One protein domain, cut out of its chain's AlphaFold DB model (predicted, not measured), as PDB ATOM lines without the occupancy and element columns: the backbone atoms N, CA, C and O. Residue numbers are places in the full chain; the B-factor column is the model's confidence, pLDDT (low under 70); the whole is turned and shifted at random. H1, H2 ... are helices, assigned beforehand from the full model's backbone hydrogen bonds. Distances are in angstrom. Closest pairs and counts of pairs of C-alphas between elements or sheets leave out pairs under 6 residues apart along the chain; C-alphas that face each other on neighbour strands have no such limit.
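This is residues 29 to 66 and 73 to 155 of the 245 residues of an uncharacterized protein of Roseibium sp. RKSG952 (UniProt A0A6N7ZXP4). One long helix, H8, runs through the middle, with H4 across its first residues and H3 and H5 near it. H1 and H2 lie at one end of the longest axis, and H6 and H7 make a corner at the other. The printed part has 121 residues, with eight named helices, H1 to H8 in chain order, and no named strand: all helix. It is compact, with a radius of gyration of the C-alphas of 15.2 A and spans of 43 by 30 by 24 A.

H8, residues 137 to 153, touches H4, residues 76 to 84, with residues 137 to 141 alone; the closest C-alphas, Leu 83 and Gly 140, are 4.5 A apart. They run opposite ways at a steep tilt of 69 degrees, only just short of about perpendicular. With residues 151 to 152 alone, H8 only just touches H2, residues 37 to 45, with 3 pairs of C-alphas within 8 A, the closest being Val 39 and Asp 151 at 6.0 A. H1, residues 29 to 32, and H2 touch only at the corner, closest at C-alphas 30 and 40, 5.5 A. H3, residues 53 to 65, and H5, residues 88 to 97, are each near H8. H6, residues 109 to 115, touches H7, residues 120 to 127, closest at C-alphas 109 and 120, 5.5 A. H5 and H7 are close but not clearly touching. Every O i to N i+4 pair is within hydrogen-bond range in H3 to H8; H2 has 2 of 5, with 4 of 6 O i to N i+3 pairs, and H1 is too short for an i+4 pair.

H8 is 24.7 A long, from C-alpha 137 at (2.139, -11.538, -49.396) to C-alpha 153 at (13.830, -4.174, -28.881). H3 is 16.8 A long and H5 14.4 A.

The C-alphas farthest apart, of Ala 32 and Gln 121, are 43.6 A apart. Residues 67 to 72 are not printed; C-alphas 66 and 73 are 12.3 A apart across this cut. The link H5 to H6, 11 residues, is long. Mean pLDDT of the printed part is 75.5, with residues 29 to 66, 73 to 74 and 151 to 155 under 70.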
ATOM      1  N   ILE A  29      -5.888  -5.344 -22.127       51.72
ATOM      2  CA  ILE A  29      -5.994  -6.209 -23.310       51.72
ATOM      3  C   ILE A  29      -4.746  -7.079 -23.451       51.72
ATOM      4  O   ILE A  29      -4.840  -8.304 -23.510       51.72
ATOM      5  N   GLY A  30      -3.557  -6.472 -23.428       47.84
ATOM      6  CA  GLY A  30      -2.324  -7.233 -23.601       47.84
ATOM      7  C   GLY A  30      -2.097  -8.249 -22.476       47.84
ATOM      8  O   GLY A  30      -1.579  -9.338 -22.717       47.84
ATOM      9  N   ARG A  31      -2.575  -7.954 -21.259       51.62
ATOM     10  CA  ARG A  31      -2.503  -8.887 -20.126       51.62
ATOM     11  C   ARG A  31      -3.454 -10.070 -20.294       51.62
ATOM     12  O   ARG A  31      -3.105 -11.176 -19.894       51.62
ATOM     13  N   ALA A  32      -4.632  -9.839 -20.871       46.50
ATOM     14  CA  ALA A  32      -5.613 -10.883 -21.158       46.50
ATOM     15  C   ALA A  32      -5.148 -11.833 -22.276       46.50
ATOM     16  O   ALA A  32      -5.480 -13.013 -22.249       46.50
ATOM     17  N   LEU A  33      -4.334 -11.336 -23.211       46.84
ATOM     18  CA  LEU A  33      -3.744 -12.105 -24.312       46.84
ATOM     19  C   LEU A  33      -2.426 -12.816 -23.941       46.84
ATOM     20  O   LEU A  33      -1.775 -13.395 -24.805       46.84
ATOM     21  N   GLY A  34      -2.007 -12.777 -22.671       45.25
ATOM     22  CA  GLY A  34      -0.793 -13.459 -22.203       45.25
ATOM     23  C   GLY A  34       0.522 -12.742 -22.531       45.25
ATOM     24  O   GLY A  34       1.594 -13.291 -22.272       45.25
ATOM     25  N   TYR A  35       0.478 -11.507 -23.045       47.38
ATOM     26  CA  TYR A  35       1.690 -10.724 -23.272       47.38
ATOM     27  C   TYR A  35       2.328 -10.289 -21.949       47.38
ATOM     28  O   TYR A  35       1.666 -10.044 -20.936       47.38
ATOM     29  N   SER A  36       3.657 -10.183 -21.945       52.41
ATOM     30  CA  SER A  36       4.380  -9.747 -20.752       52.41
ATOM     31  C   SER A  36       4.099  -8.265 -20.450       52.41
ATOM     32  O   SER A  36       3.966  -7.467 -21.377       52.41
ATOM     33  N   PRO A  37       4.097  -7.836 -19.174       50.62
ATOM     34  CA  PRO A  37       3.934  -6.426 -18.809       50.62
ATOM     35  C   PRO A  37       4.900  -5.460 -19.513       50.62
ATOM     36  O   PRO A  37       4.575  -4.281 -19.638       50.62
ATOM     37  N   ALA A  38       6.061  -5.939 -19.977       48.19
ATOM     38  CA  ALA A  38       7.012  -5.155 -20.762       48.19
ATOM     39  C   ALA A  38       6.476  -4.839 -22.171       48.19
ATOM     40  O   ALA A  38       6.422  -3.668 -22.534       48.19
ATOM     41  N   VAL A  39       5.982  -5.853 -22.895       44.47
ATOM     42  CA  VAL A  39       5.336  -5.714 -24.221       44.47
ATOM     43  C   VAL A  39       4.112  -4.808 -24.131       44.47
ATOM     44  O   VAL A  39       3.888  -3.916 -24.929       44.47
ATOM     45  N   ILE A  40       3.337  -4.970 -23.070       46.28
ATOM     46  CA  ILE A  40       2.141  -4.171 -22.840       46.28
ATOM     47  C   ILE A  40       2.476  -2.688 -22.561       46.28
ATOM     48  O   ILE A  40       1.705  -1.773 -22.861       46.28
ATOM     49  N   SER A  41       3.625  -2.432 -21.932       48.75
ATOM     50  CA  SER A  41       4.055  -1.079 -21.570       48.75
ATOM     51  C   SER A  41       4.655  -0.307 -22.746       48.75
ATOM     52  O   SER A  41       4.604   0.926 -22.713       48.75
ATOM     53  N   SER A  42       5.173  -0.984 -23.779       46.25
ATOM     54  CA  SER A  42       5.628  -0.329 -25.016       46.25
ATOM     55  C   SER A  42       4.446   0.255 -25.802       46.25
ATOM     56  O   SER A  42       4.556   1.355 -26.343       46.25
ATOM     57  N   TRP A  43       3.263  -0.370 -25.732       45.03
ATOM     58  CA  TRP A  43       2.040   0.112 -26.392       45.03
ATOM     59  C   TRP A  43       1.569   1.488 -25.897       45.03
ATOM     60  O   TRP A  43       0.944   2.237 -26.641       45.03
ATOM     61  N   LYS A  44       1.899   1.869 -24.654       42.53
ATOM     62  CA  LYS A  44       1.579   3.200 -24.096       42.53
ATOM     63  C   LYS A  44       2.439   4.333 -24.664       42.53
ATOM     64  O   LYS A  44       2.143   5.494 -24.388       42.53
ATOM     65  N   ARG A  45       3.525   4.016 -25.379       41.41
ATOM     66  CA  ARG A  45       4.460   5.005 -25.942       41.41
ATOM     67  C   ARG A  45       4.193   5.321 -27.410       41.41
ATOM     68  O   ARG A  45       4.834   6.222 -27.939       41.41
ATOM     69  N   LEU A  46       3.263   4.614 -28.046       38.34
ATOM     70  CA  LEU A  46       2.849   4.889 -29.415       38.34
ATOM     71  C   LEU A  46       1.779   5.992 -29.397       38.34
ATOM     72  O   LEU A  46       0.769   5.834 -28.701       38.34
ATOM     73  N   PRO A  47       1.982   7.118 -30.105       39.06
ATOM     74  CA  PRO A  47       0.939   8.120 -30.286       39.06
ATOM     75  C   PRO A  47      -0.341   7.474 -30.837       39.06
ATOM     76  O   PRO A  47      -0.287   6.623 -31.726       39.06
ATOM     77  N   SER A  48      -1.492   7.879 -30.296       43.28
ATOM     78  CA  SER A  48      -2.853   7.407 -30.628       43.28
ATOM     79  C   SER A  48      -3.265   7.555 -32.104       43.28
ATOM     80  O   SER A  48      -4.353   7.145 -32.497       43.28
ATOM     81  N   ASP A  49      -2.403   8.172 -32.896       43.88
ATOM     82  CA  ASP A  49      -2.581   8.681 -34.244       43.88
ATOM     83  C   ASP A  49      -1.730   7.924 -35.289       43.88
ATOM     84  O   ASP A  49      -1.807   8.238 -36.477       43.88
ATOM     85  N   HIS A  50      -0.984   6.884 -34.888       42.91
ATOM     86  CA  HIS A  50      -0.231   6.024 -35.816       42.91
ATOM     87  C   HIS A  50      -1.058   4.875 -36.415       42.91
ATOM     88  O   HIS A  50      -1.930   4.286 -35.771       42.91
ATOM     89  N   ALA A  51      -0.729   4.508 -37.658       46.44
ATOM     90  CA  ALA A  51      -1.383   3.437 -38.410       46.44
ATOM     91  C   ALA A  51      -0.851   2.033 -38.051       46.44
ATOM     92  O   ALA A  51      -1.561   1.044 -38.242       46.44
ATOM     93  N   ALA A  52       0.363   1.931 -37.504       40.00
ATOM     94  CA  ALA A  52       0.956   0.667 -37.062       40.00
ATOM     95  C   ALA A  52       0.177  -0.017 -35.910       40.00
ATOM     96  O   ALA A  52      -0.187  -1.186 -36.076       40.00
ATOM     97  N   PRO A  53      -0.220   0.680 -34.816       42.44
ATOM     98  CA  PRO A  53      -1.166   0.134 -33.844       42.44
ATOM     99  C   PRO A  53      -2.471  -0.301 -34.504       42.44
ATOM    100  O   PRO A  53      -2.973  -1.369 -34.192       42.44
ATOM    101  N   ALA A  54      -2.986   0.449 -35.483       47.47
ATOM    102  CA  ALA A  54      -4.246   0.126 -36.150       47.47
ATOM    103  C   ALA A  54      -4.219  -1.192 -36.951       47.47
ATOM    104  O   ALA A  54      -5.285  -1.681 -37.309       47.47
ATOM    105  N   ARG A  55      -3.059  -1.807 -37.236       49.84
ATOM    106  CA  ARG A  55      -2.984  -3.090 -37.969       49.84
ATOM    107  C   ARG A  55      -2.960  -4.325 -37.084       49.84
ATOM    108  O   ARG A  55      -3.709  -5.261 -37.355       49.84
ATOM    109  N   LEU A  56      -2.171  -4.308 -36.012       48.81
ATOM    110  CA  LEU A  56      -2.308  -5.303 -34.945       48.81
ATOM    111  C   LEU A  56      -3.659  -5.131 -34.246       48.81
ATOM    112  O   LEU A  56      -4.349  -6.120 -34.017       48.81
ATOM    113  N   CYS A  57      -4.109  -3.888 -34.042       45.91
ATOM    114  CA  CYS A  57      -5.472  -3.612 -33.618       45.91
ATOM    115  C   CYS A  57      -6.498  -4.028 -34.668       45.91
ATOM    116  O   CYS A  57      -7.525  -4.488 -34.243       45.91
ATOM    117  N   ARG A  58      -6.263  -4.006 -35.991       49.91
ATOM    118  CA  ARG A  58      -7.211  -4.617 -36.954       49.91
ATOM    119  C   ARG A  58      -7.314  -6.128 -36.787       49.91
ATOM    120  O   ARG A  58      -8.403  -6.659 -36.938       49.91
ATOM    121  N   LEU A  59      -6.224  -6.832 -36.483       47.16
ATOM    122  CA  LEU A  59      -6.281  -8.263 -36.154       47.16
ATOM    123  C   LEU A  59      -7.061  -8.506 -34.850       47.16
ATOM    124  O   LEU A  59      -7.864  -9.434 -34.787       47.16
ATOM    125  N   VAL A  60      -6.887  -7.636 -33.851       50.78
ATOM    126  CA  VAL A  60      -7.663  -7.642 -32.596       50.78
ATOM    127  C   VAL A  60      -9.125  -7.215 -32.823       50.78
ATOM    128  O   VAL A  60     -10.034  -7.837 -32.290       50.78
ATOM    129  N   ASP A  61      -9.386  -6.244 -33.692       47.69
ATOM    130  CA  ASP A  61     -10.704  -5.714 -34.041       47.69
ATOM    131  C   ASP A  61     -11.457  -6.733 -34.896       47.69
ATOM    132  O   ASP A  61     -12.654  -6.891 -34.727       47.69
ATOM    133  N   ILE A  62     -10.798  -7.479 -35.792       46.72
ATOM    134  CA  ILE A  62     -11.407  -8.608 -36.519       46.72
ATOM    135  C   ILE A  62     -11.876  -9.679 -35.521       46.72
ATOM    136  O   ILE A  62     -12.965 -10.232 -35.682       46.72
ATOM    137  N   VAL A  63     -11.092  -9.923 -34.466       45.72
ATOM    138  CA  VAL A  63     -11.456 -10.816 -33.358       45.72
ATOM    139  C   VAL A  63     -12.628 -10.253 -32.532       45.72
ATOM    140  O   VAL A  63     -13.541 -11.006 -32.194       45.72
ATOM    141  N   GLU A  64     -12.675  -8.943 -32.271       45.25
ATOM    142  CA  GLU A  64     -13.756  -8.296 -31.505       45.25
ATOM    143  C   GLU A  64     -15.062  -8.099 -32.312       45.25
ATOM    144  O   GLU A  64     -16.163  -8.314 -31.798       45.25
ATOM    145  N   THR A  65     -14.973  -7.744 -33.597       44.28
ATOM    146  CA  THR A  65     -16.119  -7.417 -34.474       44.28
ATOM    147  C   THR A  65     -16.897  -8.665 -34.897       44.28
ATOM    148  O   THR A  65     -18.078  -8.577 -35.229       44.28
ATOM    149  N   ALA A  66     -16.280  -9.851 -34.829       45.53
ATOM    150  CA  ALA A  66     -16.955 -11.125 -35.075       45.53
ATOM    151  C   ALA A  66     -18.030 -11.465 -34.016       45.53
ATOM    152  O   ALA A  66     -18.743 -12.458 -34.166       45.53
ATOM    153  N   VAL A  73      -8.427 -17.004 -30.349       65.25
ATOM    154  CA  VAL A  73      -7.009 -16.969 -30.705       65.25
ATOM    155  C   VAL A  73      -6.955 -16.869 -32.226       65.25
ATOM    156  O   VAL A  73      -7.464 -17.755 -32.914       65.25
ATOM    157  N   ALA A  74      -6.408 -15.770 -32.752       68.00
ATOM    158  CA  ALA A  74      -6.249 -15.593 -34.190       68.00
ATOM    159  C   ALA A  74      -5.445 -16.774 -34.748       68.00
ATOM    160  O   ALA A  74      -4.294 -16.999 -34.358       68.00
ATOM    161  N   THR A  75      -6.061 -17.556 -35.634       80.50
ATOM    162  CA  THR A  75      -5.365 -18.697 -36.225       80.50
ATOM    163  C   THR A  75      -4.291 -18.190 -37.192       80.50
ATOM    164  O   THR A  75      -4.417 -17.082 -37.730       80.50
ATOM    165  N   PRO A  76      -3.224 -18.965 -37.448       78.31
ATOM    166  CA  PRO A  76      -2.216 -18.577 -38.430       78.31
ATOM    167  C   PRO A  76      -2.811 -18.257 -39.807       78.31
ATOM    168  O   PRO A  76      -2.316 -17.371 -40.498       78.31
ATOM    169  N   GLU A  77      -3.894 -18.936 -40.190       83.25
ATOM    170  CA  GLU A  77      -4.605 -18.716 -41.449       83.25
ATOM    171  C   GLU A  77      -5.261 -17.335 -41.488       83.25
ATOM    172  O   GLU A  77      -5.093 -16.619 -42.471       83.25
ATOM    173  N   MET A  78      -5.923 -16.914 -40.403       81.56
ATOM    174  CA  MET A  78      -6.506 -15.570 -40.307       81.56
ATOM    175  C   MET A  78      -5.430 -14.483 -40.411       81.56
ATOM    176  O   MET A  78      -5.619 -13.465 -41.081       81.56
ATOM    177  N   ILE A  79      -4.277 -14.705 -39.768       81.12
ATOM    178  CA  ILE A  79      -3.142 -13.783 -39.858       81.12
ATOM    179  C   ILE A  79      -2.620 -13.756 -41.298       81.12
ATOM    180  O   ILE A  79      -2.468 -12.679 -41.868       81.12
ATOM    181  N   ALA A  80      -2.401 -14.914 -41.923       82.56
ATOM    182  CA  ALA A  80      -1.921 -15.004 -43.299       82.56
ATOM    183  C   ALA A  80      -2.875 -14.331 -44.303       82.56
ATOM    184  O   ALA A  80      -2.409 -13.636 -45.206       82.56
ATOM    185  N   GLU A  81      -4.192 -14.473 -44.128       86.25
ATOM    186  CA  GLU A  81      -5.203 -13.780 -44.934       86.25
ATOM    187  C   GLU A  81      -5.110 -12.258 -44.783       86.25
ATOM    188  O   GLU A  81      -5.133 -11.536 -45.783       86.25
ATOM    189  N   SER A  82      -4.930 -11.762 -43.556       84.81
ATOM    190  CA  SER A  82      -4.722 -10.332 -43.304       84.81
ATOM    191  C   SER A  82      -3.428  -9.823 -43.953       84.81
ATOM    192  O   SER A  82      -3.424  -8.782 -44.613       84.81
ATOM    193  N   LEU A  83      -2.339 -10.591 -43.845       88.75
ATOM    194  CA  LEU A  83      -1.052 -10.265 -44.466       88.75
ATOM    195  C   LEU A  83      -1.096 -10.318 -46.004       88.75
ATOM    196  O   LEU A  83      -0.296  -9.652 -46.663       88.75
ATOM    197  N   ALA A  84      -2.028 -11.077 -46.587       88.31
ATOM    198  CA  ALA A  84      -2.227 -11.160 -48.033       88.31
ATOM    199  C   ALA A  84      -2.923  -9.924 -48.635       88.31
ATOM    200  O   ALA A  84      -2.859  -9.733 -49.852       88.31
ATOM    201  N   ASP A  85      -3.569  -9.084 -47.817       90.75
ATOM    202  CA  ASP A  85      -4.262  -7.868 -48.273       90.75
ATOM    203  C   ASP A  85      -3.443  -6.583 -48.071       90.75
ATOM    204  O   ASP A  85      -3.982  -5.489 -48.207       90.75
ATOM    205  N   ILE A  86      -2.139  -6.679 -47.782       92.50
ATOM    206  CA  ILE A  86      -1.286  -5.492 -47.642       92.50
ATOM    207  C   ILE A  86      -1.235  -4.715 -48.963       92.50
ATOM    208  O   ILE A  86      -0.794  -5.223 -49.999       92.50
ATOM    209  N   ARG A  87      -1.657  -3.451 -48.907       95.06
ATOM    210  CA  ARG A  87      -1.671  -2.531 -50.048       95.06
ATOM    211  C   ARG A  87      -0.426  -1.651 -50.102       95.06
ATOM    212  O   ARG A  87       0.359  -1.573 -49.156       95.06
ATOM    213  N   VAL A  88      -0.255  -0.959 -51.223       94.75
ATOM    214  CA  VAL A  88       0.813   0.031 -51.408       94.75
ATOM    215  C   VAL A  88       0.697   1.166 -50.385       94.75
ATOM    216  O   VAL A  88       1.685   1.463 -49.711       94.75
ATOM    217  N   GLU A  89      -0.494   1.752 -50.217       94.62
ATOM    218  CA  GLU A  89      -0.736   2.794 -49.201       94.62
ATOM    219  C   GLU A  89      -0.403   2.302 -47.798       94.62
ATOM    220  O   GLU A  89       0.204   3.010 -46.995       94.62
ATOM    221  N   ASP A  90      -0.740   1.041 -47.536       92.06
ATOM    222  CA  ASP A  90      -0.527   0.424 -46.252       92.06
ATOM    223  C   ASP A  90       0.971   0.300 -45.933       92.06
ATOM    224  O   ASP A  90       1.436   0.679 -44.850       92.06
ATOM    225  N   PHE A  91       1.741  -0.211 -46.884       95.38
ATOM    226  CA  PHE A  91       3.185  -0.336 -46.754       95.38
ATOM    227  C   PHE A  91       3.868   1.021 -46.550       95.38
ATOM    228  O   PHE A  91       4.695   1.157 -45.652       95.38
ATOM    229  N   PHE A  92       3.506   2.043 -47.329       95.62
ATOM    230  CA  PHE A  92       4.141   3.358 -47.205       95.62
ATOM    231  C   PHE A  92       3.710   4.124 -45.949       95.62
ATOM    232  O   PHE A  92       4.527   4.853 -45.386       95.62
ATOM    233  N   ALA A  93       2.487   3.916 -45.454       93.12
ATOM    234  CA  ALA A  93       2.090   4.401 -44.133       93.12
ATOM    235  C   ALA A  93       2.955   3.771 -43.030       93.12
ATOM    236  O   ALA A  93       3.509   4.486 -42.203       93.12
ATOM    237  N   TRP A  94       3.172   2.453 -43.088       93.12
ATOM    238  CA  TRP A  94       4.073   1.764 -42.159       93.12
ATOM    239  C   TRP A  94       5.512   2.288 -42.263       93.12
ATOM    240  O   TRP A  94       6.151   2.560 -41.253       93.12
ATOM    241  N   CYS A  95       6.021   2.522 -43.478       91.94
ATOM    242  CA  CYS A  95       7.345   3.121 -43.651       91.94
ATOM    243  C   CYS A  95       7.444   4.514 -43.011       91.94
ATOM    244  O   CYS A  95       8.491   4.860 -42.472       91.94
ATOM    245  N   ALA A  96       6.375   5.313 -43.068       90.56
ATOM    246  CA  ALA A  96       6.339   6.616 -42.416       90.56
ATOM    247  C   ALA A  96       6.367   6.497 -40.884       90.56
ATOM    248  O   ALA A  96       7.066   7.280 -40.248       90.56
ATOM    249  N   ASP A  97       5.667   5.511 -40.315       87.19
ATOM    250  CA  ASP A  97       5.648   5.252 -38.867       87.19
ATOM    251  C   ASP A  97       7.031   4.837 -38.327       87.19
ATOM    252  O   ASP A  97       7.368   5.142 -37.185       87.19
ATOM    253  N   PHE A  98       7.862   4.205 -39.161       83.62
ATOM    254  CA  PHE A  98       9.241   3.805 -38.840       83.62
ATOM    255  C   PHE A  98      10.308   4.827 -39.272       83.62
ATOM    256  O   PHE A  98      11.490   4.491 -39.352       83.62
ATOM    257  N   ASP A  99       9.903   6.064 -39.570       88.88
ATOM    258  CA  ASP A  99      10.788   7.165 -39.972       88.88
ATOM    259  C   ASP A  99      11.676   6.841 -41.193       88.88
ATOM    260  O   ASP A  99      12.797   7.325 -41.343       88.88
ATOM    261  N   PHE A 100      11.167   6.039 -42.137       89.88
ATOM    262  CA  PHE A 100      11.809   5.838 -43.442       89.88
ATOM    263  C   PHE A 100      11.556   7.027 -44.383       89.88
ATOM    264  O   PHE A 100      11.169   6.859 -45.549       89.88
ATOM    265  N   LYS A 101      11.762   8.241 -43.875       90.50
ATOM    266  CA  LYS A 101      11.696   9.491 -44.628       90.50
ATOM    267  C   LYS A 101      13.043  10.202 -44.581       90.50
ATOM    268  O   LYS A 101      13.795  10.089 -43.621       90.50
ATOM    269  N   ASP A 102      13.375  10.893 -45.661       90.00
ATOM    270  CA  ASP A 102      14.514  11.800 -45.677       90.00
ATOM    271  C   ASP A 102      14.162  13.128 -44.989       90.00
ATOM    272  O   ASP A 102      13.026  13.369 -44.570       90.00
ATOM    273  N   SER A 103      15.146  14.021 -44.882       90.12
ATOM    274  CA  SER A 103      14.976  15.340 -44.263       90.12
ATOM    275  C   SER A 103      13.959  16.244 -44.970       90.12
ATOM    276  O   SER A 103      13.566  17.264 -44.412       90.12
ATOM    277  N   GLU A 104      13.555  15.907 -46.196       92.62
ATOM    278  CA  GLU A 104      12.562  16.644 -46.983       92.62
ATOM    279  C   GLU A 104      11.154  16.036 -46.839       92.62
ATOM    280  O   GLU A 104      10.189  16.559 -47.396       92.62
ATOM    281  N   GLY A 105      11.019  14.947 -46.074       91.56
ATOM    282  CA  GLY A 105       9.766  14.229 -45.860       91.56
ATOM    283  C   GLY A 105       9.420  13.230 -46.969       91.56
ATOM    284  O   GLY A 105       8.339  12.632 -46.919       91.56
ATOM    285  N   ASN A 106      10.311  13.014 -47.944       93.75
ATOM    286  CA  ASN A 106      10.129  12.005 -48.985       93.75
ATOM    287  C   ASN A 106      10.544  10.629 -48.468       93.75
ATOM    288  O   ASN A 106      11.407  10.507 -47.608       93.75
ATOM    289  N   PHE A 107       9.974   9.562 -49.025       94.00
ATOM    290  CA  PHE A 107      10.367   8.209 -48.639       94.00
ATOM    291  C   PHE A 107      11.823   7.905 -49.005       94.00
ATOM    292  O   PHE A 107      12.230   7.970 -50.172       94.00
ATOM    293  N   ALA A 108      12.577   7.488 -47.992       93.12
ATOM    294  CA  ALA A 108      13.995   7.185 -48.049       93.12
ATOM    295  C   ALA A 108      14.218   5.824 -48.746       93.12
ATOM    296  O   ALA A 108      14.435   4.776 -48.135       93.12
ATOM    297  N   ASN A 109      14.081   5.810 -50.078       94.94
ATOM    298  CA  ASN A 109      14.054   4.589 -50.897       94.94
ATOM    299  C   ASN A 109      15.289   3.688 -50.717       94.94
ATOM    300  O   ASN A 109      15.219   2.479 -50.950       94.94
ATOM    301  N   LYS A 110      16.437   4.264 -50.353       93.06
ATOM    302  CA  LYS A 110      17.674   3.515 -50.118       93.06
ATOM    303  C   LYS A 110      17.602   2.743 -48.801       93.06
ATOM    304  O   LYS A 110      17.986   1.577 -48.770       93.06
ATOM    305  N   GLU A 111      17.088   3.375 -47.759       90.56
ATOM    306  CA  GLU A 111      16.918   2.862 -46.406       90.56
ATOM    307  C   GLU A 111      15.840   1.776 -46.394       90.56
ATOM    308  O   GLU A 111      16.103   0.666 -45.935       90.56
ATOM    309  N   ILE A 112      14.692   2.035 -47.035       92.50
ATOM    310  CA  ILE A 112      13.645   1.025 -47.263       92.50
ATOM    311  C   ILE A 112      14.230  -0.165 -48.040       92.50
ATOM    312  O   ILE A 112      14.020  -1.324 -47.686       92.50
ATOM    313  N   GLY A 113      15.018   0.100 -49.087       93.12
ATOM    314  CA  GLY A 113      15.662  -0.946 -49.885       93.12
ATOM    315  C   GLY A 113      16.621  -1.808 -49.071       93.12
ATOM    316  O   GLY A 113      16.629  -3.028 -49.221       93.12
ATOM    317  N   ALA A 114      17.394  -1.190 -48.180       89.62
ATOM    318  CA  ALA A 114      18.283  -1.904 -47.274       89.62
ATOM    319  C   ALA A 114      17.500  -2.745 -46.252       89.62
ATOM    320  O   ALA A 114      17.834  -3.911 -46.058       89.62
ATOM    321  N   ALA A 115      16.442  -2.186 -45.663       89.12
ATOM    322  CA  ALA A 115      15.626  -2.835 -44.640       89.12
ATOM    323  C   ALA A 115      14.868  -4.062 -45.180       89.12
ATOM    324  O   ALA A 115      14.888  -5.130 -44.573       89.12
ATOM    325  N   PHE A 116      14.260  -3.940 -46.363       91.06
ATOM    326  CA  PHE A 116      13.489  -5.018 -46.996       91.06
ATOM    327  C   PHE A 116      14.314  -5.867 -47.965       91.06
ATOM    328  O   PHE A 116      13.773  -6.766 -48.610       91.06
ATOM    329  N   ASN A 117      15.616  -5.596 -48.098       92.12
ATOM    330  CA  ASN A 117      16.484  -6.274 -49.056       92.12
ATOM    331  C   ASN A 117      15.965  -6.182 -50.515       92.12
ATOM    332  O   ASN A 117      16.057  -7.128 -51.309       92.12
ATOM    333  N   LEU A 118      15.426  -5.013 -50.872       93.31
ATOM    334  CA  LEU A 118      14.857  -4.675 -52.175       93.31
ATOM    335  C   LEU A 118      15.756  -3.714 -52.960       93.31
ATOM    336  O   LEU A 118      16.583  -2.987 -52.414       93.31
ATOM    337  N   SER A 119      15.555  -3.662 -54.278       94.56
ATOM    338  CA  SER A 119      16.154  -2.600 -55.088       94.56
ATOM    339  C   SER A 119      15.383  -1.288 -54.906       94.56
ATOM    340  O   SER A 119      14.156  -1.296 -54.800       94.56
ATOM    341  N   GLN A 120      16.076  -0.145 -54.978       95.62
ATOM    342  CA  GLN A 120      15.410   1.166 -54.987       95.62
ATOM    343  C   GLN A 120      14.405   1.289 -56.143       95.62
ATOM    344  O   GLN A 120      13.375   1.943 -56.006       95.62
ATOM    345  N   GLN A 121      14.680   0.640 -57.280       97.00
ATOM    346  CA  GLN A 121      13.776   0.644 -58.427       97.00
ATOM    347  C   GLN A 121      12.458  -0.075 -58.120       97.00
ATOM    348  O   GLN A 121      11.407   0.391 -58.548       97.00
ATOM    349  N   THR A 122      12.498  -1.177 -57.366       96.50
ATOM    350  CA  THR A 122      11.295  -1.893 -56.917       96.50
ATOM    351  C   THR A 122      10.401  -0.970 -56.094       96.50
ATOM    352  O   THR A 122       9.214  -0.866 -56.378       96.50
ATOM    353  N   ILE A 123      10.988  -0.235 -55.149       97.31
ATOM    354  CA  ILE A 123      10.247   0.677 -54.268       97.31
ATOM    355  C   ILE A 123       9.657   1.839 -55.069       97.31
ATOM    356  O   ILE A 123       8.470   2.124 -54.950       97.31
ATOM    357  N   ARG A 124      10.439   2.446 -55.972       96.94
ATOM    358  CA  ARG A 124       9.935   3.488 -56.885       96.94
ATOM    359  C   ARG A 124       8.808   2.987 -57.784       96.94
ATOM    360  O   ARG A 124       7.913   3.754 -58.117       96.94
ATOM    361  N   ASN A 125       8.860   1.726 -58.215       97.31
ATOM    362  CA  ASN A 125       7.781   1.136 -58.999       97.31
ATOM    363  C   ASN A 125       6.510   1.008 -58.154       97.31
ATOM    364  O   ASN A 125       5.451   1.367 -58.649       97.31
ATOM    365  N   TRP A 126       6.611   0.574 -56.894       97.25
ATOM    366  CA  TRP A 126       5.466   0.532 -55.975       97.25
ATOM    367  C   TRP A 126       4.900   1.924 -55.685       97.25
ATOM    368  O   TRP A 126       3.692   2.097 -55.733       97.25
ATOM    369  N   GLN A 127       5.742   2.946 -55.511       95.81
ATOM    370  CA  GLN A 127       5.285   4.338 -55.340       95.81
ATOM    371  C   GLN A 127       4.463   4.858 -56.528       95.81
ATOM    372  O   GLN A 127       3.635   5.745 -56.362       95.81
ATOM    373  N   LYS A 128       4.710   4.329 -57.732       96.81
ATOM    374  CA  LYS A 128       3.993   4.696 -58.962       96.81
ATOM    375  C   LYS A 128       2.750   3.845 -59.221       96.81
ATOM    376  O   LYS A 128       2.010   4.154 -60.152       96.81
ATOM    377  N   GLN A 129       2.566   2.750 -58.487       95.94
ATOM    378  CA  GLN A 129       1.367   1.927 -58.598       95.94
ATOM    379  C   GLN A 129       0.171   2.650 -57.977       95.94
ATOM    380  O   GLN A 129       0.324   3.597 -57.203       95.94
ATOM    381  N   ASP A 130      -1.028   2.186 -58.324       95.38
ATOM    382  CA  ASP A 130      -2.229   2.615 -57.619       95.38
ATOM    383  C   ASP A 130      -2.103   2.254 -56.133       95.38
ATOM    384  O   ASP A 130      -1.690   1.143 -55.796       95.38
ATOM    385  N   GLN A 131      -2.458   3.192 -55.260       93.38
ATOM    386  CA  GLN A 131      -2.314   3.070 -53.810       93.38
ATOM    387  C   GLN A 131      -3.128   1.899 -53.241       93.38
ATOM    388  O   GLN A 131      -2.708   1.272 -52.268       93.38
ATOM    389  N   SER A 132      -4.222   1.535 -53.921       92.56
ATOM    390  CA  SER A 132      -5.051   0.375 -53.584       92.56
ATOM    391  C   SER A 132      -4.476  -0.973 -54.049       92.56
ATOM    392  O   SER A 132      -5.002  -2.031 -53.692       92.56
ATOM    393  N   SER A 133      -3.390  -0.963 -54.832       95.38
ATOM    394  CA  SER A 133      -2.774  -2.182 -55.364       95.38
ATOM    395  C   SER A 133      -2.231  -3.050 -54.238       95.38
ATOM    396  O   SER A 133      -1.553  -2.567 -53.332       95.38
ATOM    397  N   ARG A 134      -2.470  -4.358 -54.339       95.44
ATOM    398  CA  ARG A 134      -1.907  -5.345 -53.416       95.44
ATOM    399  C   ARG A 134      -0.419  -5.551 -53.669       95.44
ATOM    400  O   ARG A 134       0.014  -5.717 -54.813       95.44
ATOM    401  N   LEU A 135       0.345  -5.595 -52.585       95.25
ATOM    402  CA  LEU A 135       1.732  -6.032 -52.594       95.25
ATOM    403  C   LEU A 135       1.816  -7.561 -52.463       95.25
ATOM    404  O   LEU A 135       0.857  -8.211 -52.048       95.25
ATOM    405  N   PRO A 136       2.954  -8.174 -52.829       94.94
ATOM    406  CA  PRO A 136       3.159  -9.599 -52.595       94.94
ATOM    407  C   PRO A 136       3.038  -9.957 -51.103       94.94
ATOM    408  O   PRO A 136       3.616  -9.267 -50.267       94.94
ATOM    409  N   ILE A 137       2.391 -11.084 -50.782       95.00
ATOM    410  CA  ILE A 137       2.139 -11.538 -49.396       95.00
ATOM    411  C   ILE A 137       3.401 -11.604 -48.525       95.00
ATOM    412  O   ILE A 137       3.354 -11.353 -47.323       95.00
ATOM    413  N   TRP A 138       4.563 -11.886 -49.125       95.81
ATOM    414  CA  TRP A 138       5.821 -11.929 -48.384       95.81
ATOM    415  C   TRP A 138       6.166 -10.590 -47.722       95.81
ATOM    416  O   TRP A 138       6.823 -10.595 -46.684       95.81
ATOM    417  N   VAL A 139       5.702  -9.460 -48.274       95.69
ATOM    418  CA  VAL A 139       5.862  -8.137 -47.655       95.69
ATOM    419  C   VAL A 139       5.151  -8.115 -46.307       95.69
ATOM    420  O   VAL A 139       5.748  -7.676 -45.330       95.69
ATOM    421  N   GLY A 140       3.936  -8.664 -46.225       94.69
ATOM    422  CA  GLY A 140       3.191  -8.790 -44.975       94.69
ATOM    423  C   GLY A 140       3.949  -9.588 -43.913       94.69
ATOM    424  O   GLY A 140       4.087  -9.110 -42.791       94.69
ATOM    425  N   TYR A 141       4.534 -10.739 -44.265       94.31
ATOM    426  CA  TYR A 141       5.373 -11.496 -43.321       94.31
ATOM    427  C   TYR A 141       6.556 -10.676 -42.804       94.31
ATOM    428  O   TYR A 141       6.877 -10.731 -41.620       94.31
ATOM    429  N   VAL A 142       7.209  -9.908 -43.680       93.81
ATOM    430  CA  VAL A 142       8.337  -9.062 -43.279       93.81
ATOM    431  C   VAL A 142       7.876  -7.934 -42.354       93.81
ATOM    432  O   VAL A 142       8.524  -7.711 -41.338       93.81
ATOM    433  N   LEU A 143       6.757  -7.266 -42.652       93.06
ATOM    434  CA  LEU A 143       6.182  -6.234 -41.779       93.06
ATOM    435  C   LEU A 143       5.837  -6.795 -40.397       93.06
ATOM    436  O   LEU A 143       6.277  -6.246 -39.393       93.06
ATOM    437  N   PHE A 144       5.156  -7.945 -40.349       89.44
ATOM    438  CA  PHE A 144       4.839  -8.627 -39.094       89.44
ATOM    439  C   PHE A 144       6.099  -8.944 -38.282       89.44
ATOM    440  O   PHE A 144       6.133  -8.753 -37.067       89.44
ATOM    441  N   LEU A 145       7.164  -9.399 -38.955       89.62
ATOM    442  CA  LEU A 145       8.451  -9.635 -38.311       89.62
ATOM    443  C   LEU A 145       8.997  -8.349 -37.688       89.62
ATOM    444  O   LEU A 145       9.434  -8.387 -36.542       89.62
ATOM    445  N   PHE A 146       8.990  -7.233 -38.418       87.44
ATOM    446  CA  PHE A 146       9.460  -5.955 -37.892       87.44
ATOM    447  C   PHE A 146       8.643  -5.482 -36.691       87.44
ATOM    448  O   PHE A 146       9.249  -5.092 -35.696       87.44
ATOM    449  N   ASP A 147       7.314  -5.550 -36.764       86.94
ATOM    450  CA  ASP A 147       6.426  -5.114 -35.681       86.94
ATOM    451  C   ASP A 147       6.684  -5.929 -34.410       86.94
ATOM    452  O   ASP A 147       6.941  -5.367 -33.344       86.94
ATOM    453  N   LEU A 148       6.764  -7.260 -34.546       83.12
ATOM    454  CA  LEU A 148       7.117  -8.150 -33.440       83.12
ATOM    455  C   LEU A 148       8.477  -7.787 -32.822       83.12
ATOM    456  O   LEU A 148       8.670  -7.914 -31.615       83.12
ATOM    457  N   HIS A 149       9.441  -7.354 -33.635       78.19
ATOM    458  CA  HIS A 149      10.773  -6.992 -33.149       78.19
ATOM    459  C   HIS A 149      10.833  -5.598 -32.527       78.19
ATOM    460  O   HIS A 149      11.570  -5.422 -31.555       78.19
ATOM    461  N   ALA A 150      10.089  -4.627 -33.054       77.31
ATOM    462  CA  ALA A 150       9.989  -3.291 -32.475       77.31
ATOM    463  C   ALA A 150       9.541  -3.386 -31.008       77.31
ATOM    464  O   ALA A 150      10.201  -2.826 -30.132       77.31
ATOM    465  N   ASP A 151       8.541  -4.231 -30.740       68.50
ATOM    466  CA  ASP A 151       8.029  -4.512 -29.395       68.50
ATOM    467  C   ASP A 151       9.055  -5.184 -28.465       68.50
ATOM    468  O   ASP A 151       9.047  -4.959 -27.254       68.50
ATOM    469  N   LEU A 152       9.963  -6.000 -29.010       65.50
ATOM    470  CA  LEU A 152      10.983  -6.710 -28.231       65.50
ATOM    471  C   LEU A 152      12.252  -5.876 -27.998       65.50
ATOM    472  O   LEU A 152      12.966  -6.108 -27.020       65.50
ATOM    473  N   SER A 153      12.561  -4.921 -28.877       58.94
ATOM    474  CA  SER A 153      13.830  -4.174 -28.881       58.94
ATOM    475  C   SER A 153      14.041  -3.240 -27.679       58.94
ATOM    476  O   SER A 153      15.192  -2.952 -27.340       58.94
ATOM    477  N   ASP A 154      12.977  -2.893 -26.941       58.25
ATOM    478  CA  ASP A 154      13.060  -2.245 -25.619       58.25
ATOM    479  C   ASP A 154      13.841  -3.099 -24.582       58.25
ATOM    480  O   ASP A 154      14.214  -2.599 -23.519       58.25
ATOM    481  N   SER A 155      14.131  -4.377 -24.881       55.00
ATOM    482  CA  SER A 155      14.856  -5.320 -24.010       55.00
ATOM    483  C   SER A 155      16.344  -5.552 -24.339       55.00
ATOM    484  O   SER A 155      17.026  -6.232 -23.568       55.00
TER     485      SER A 155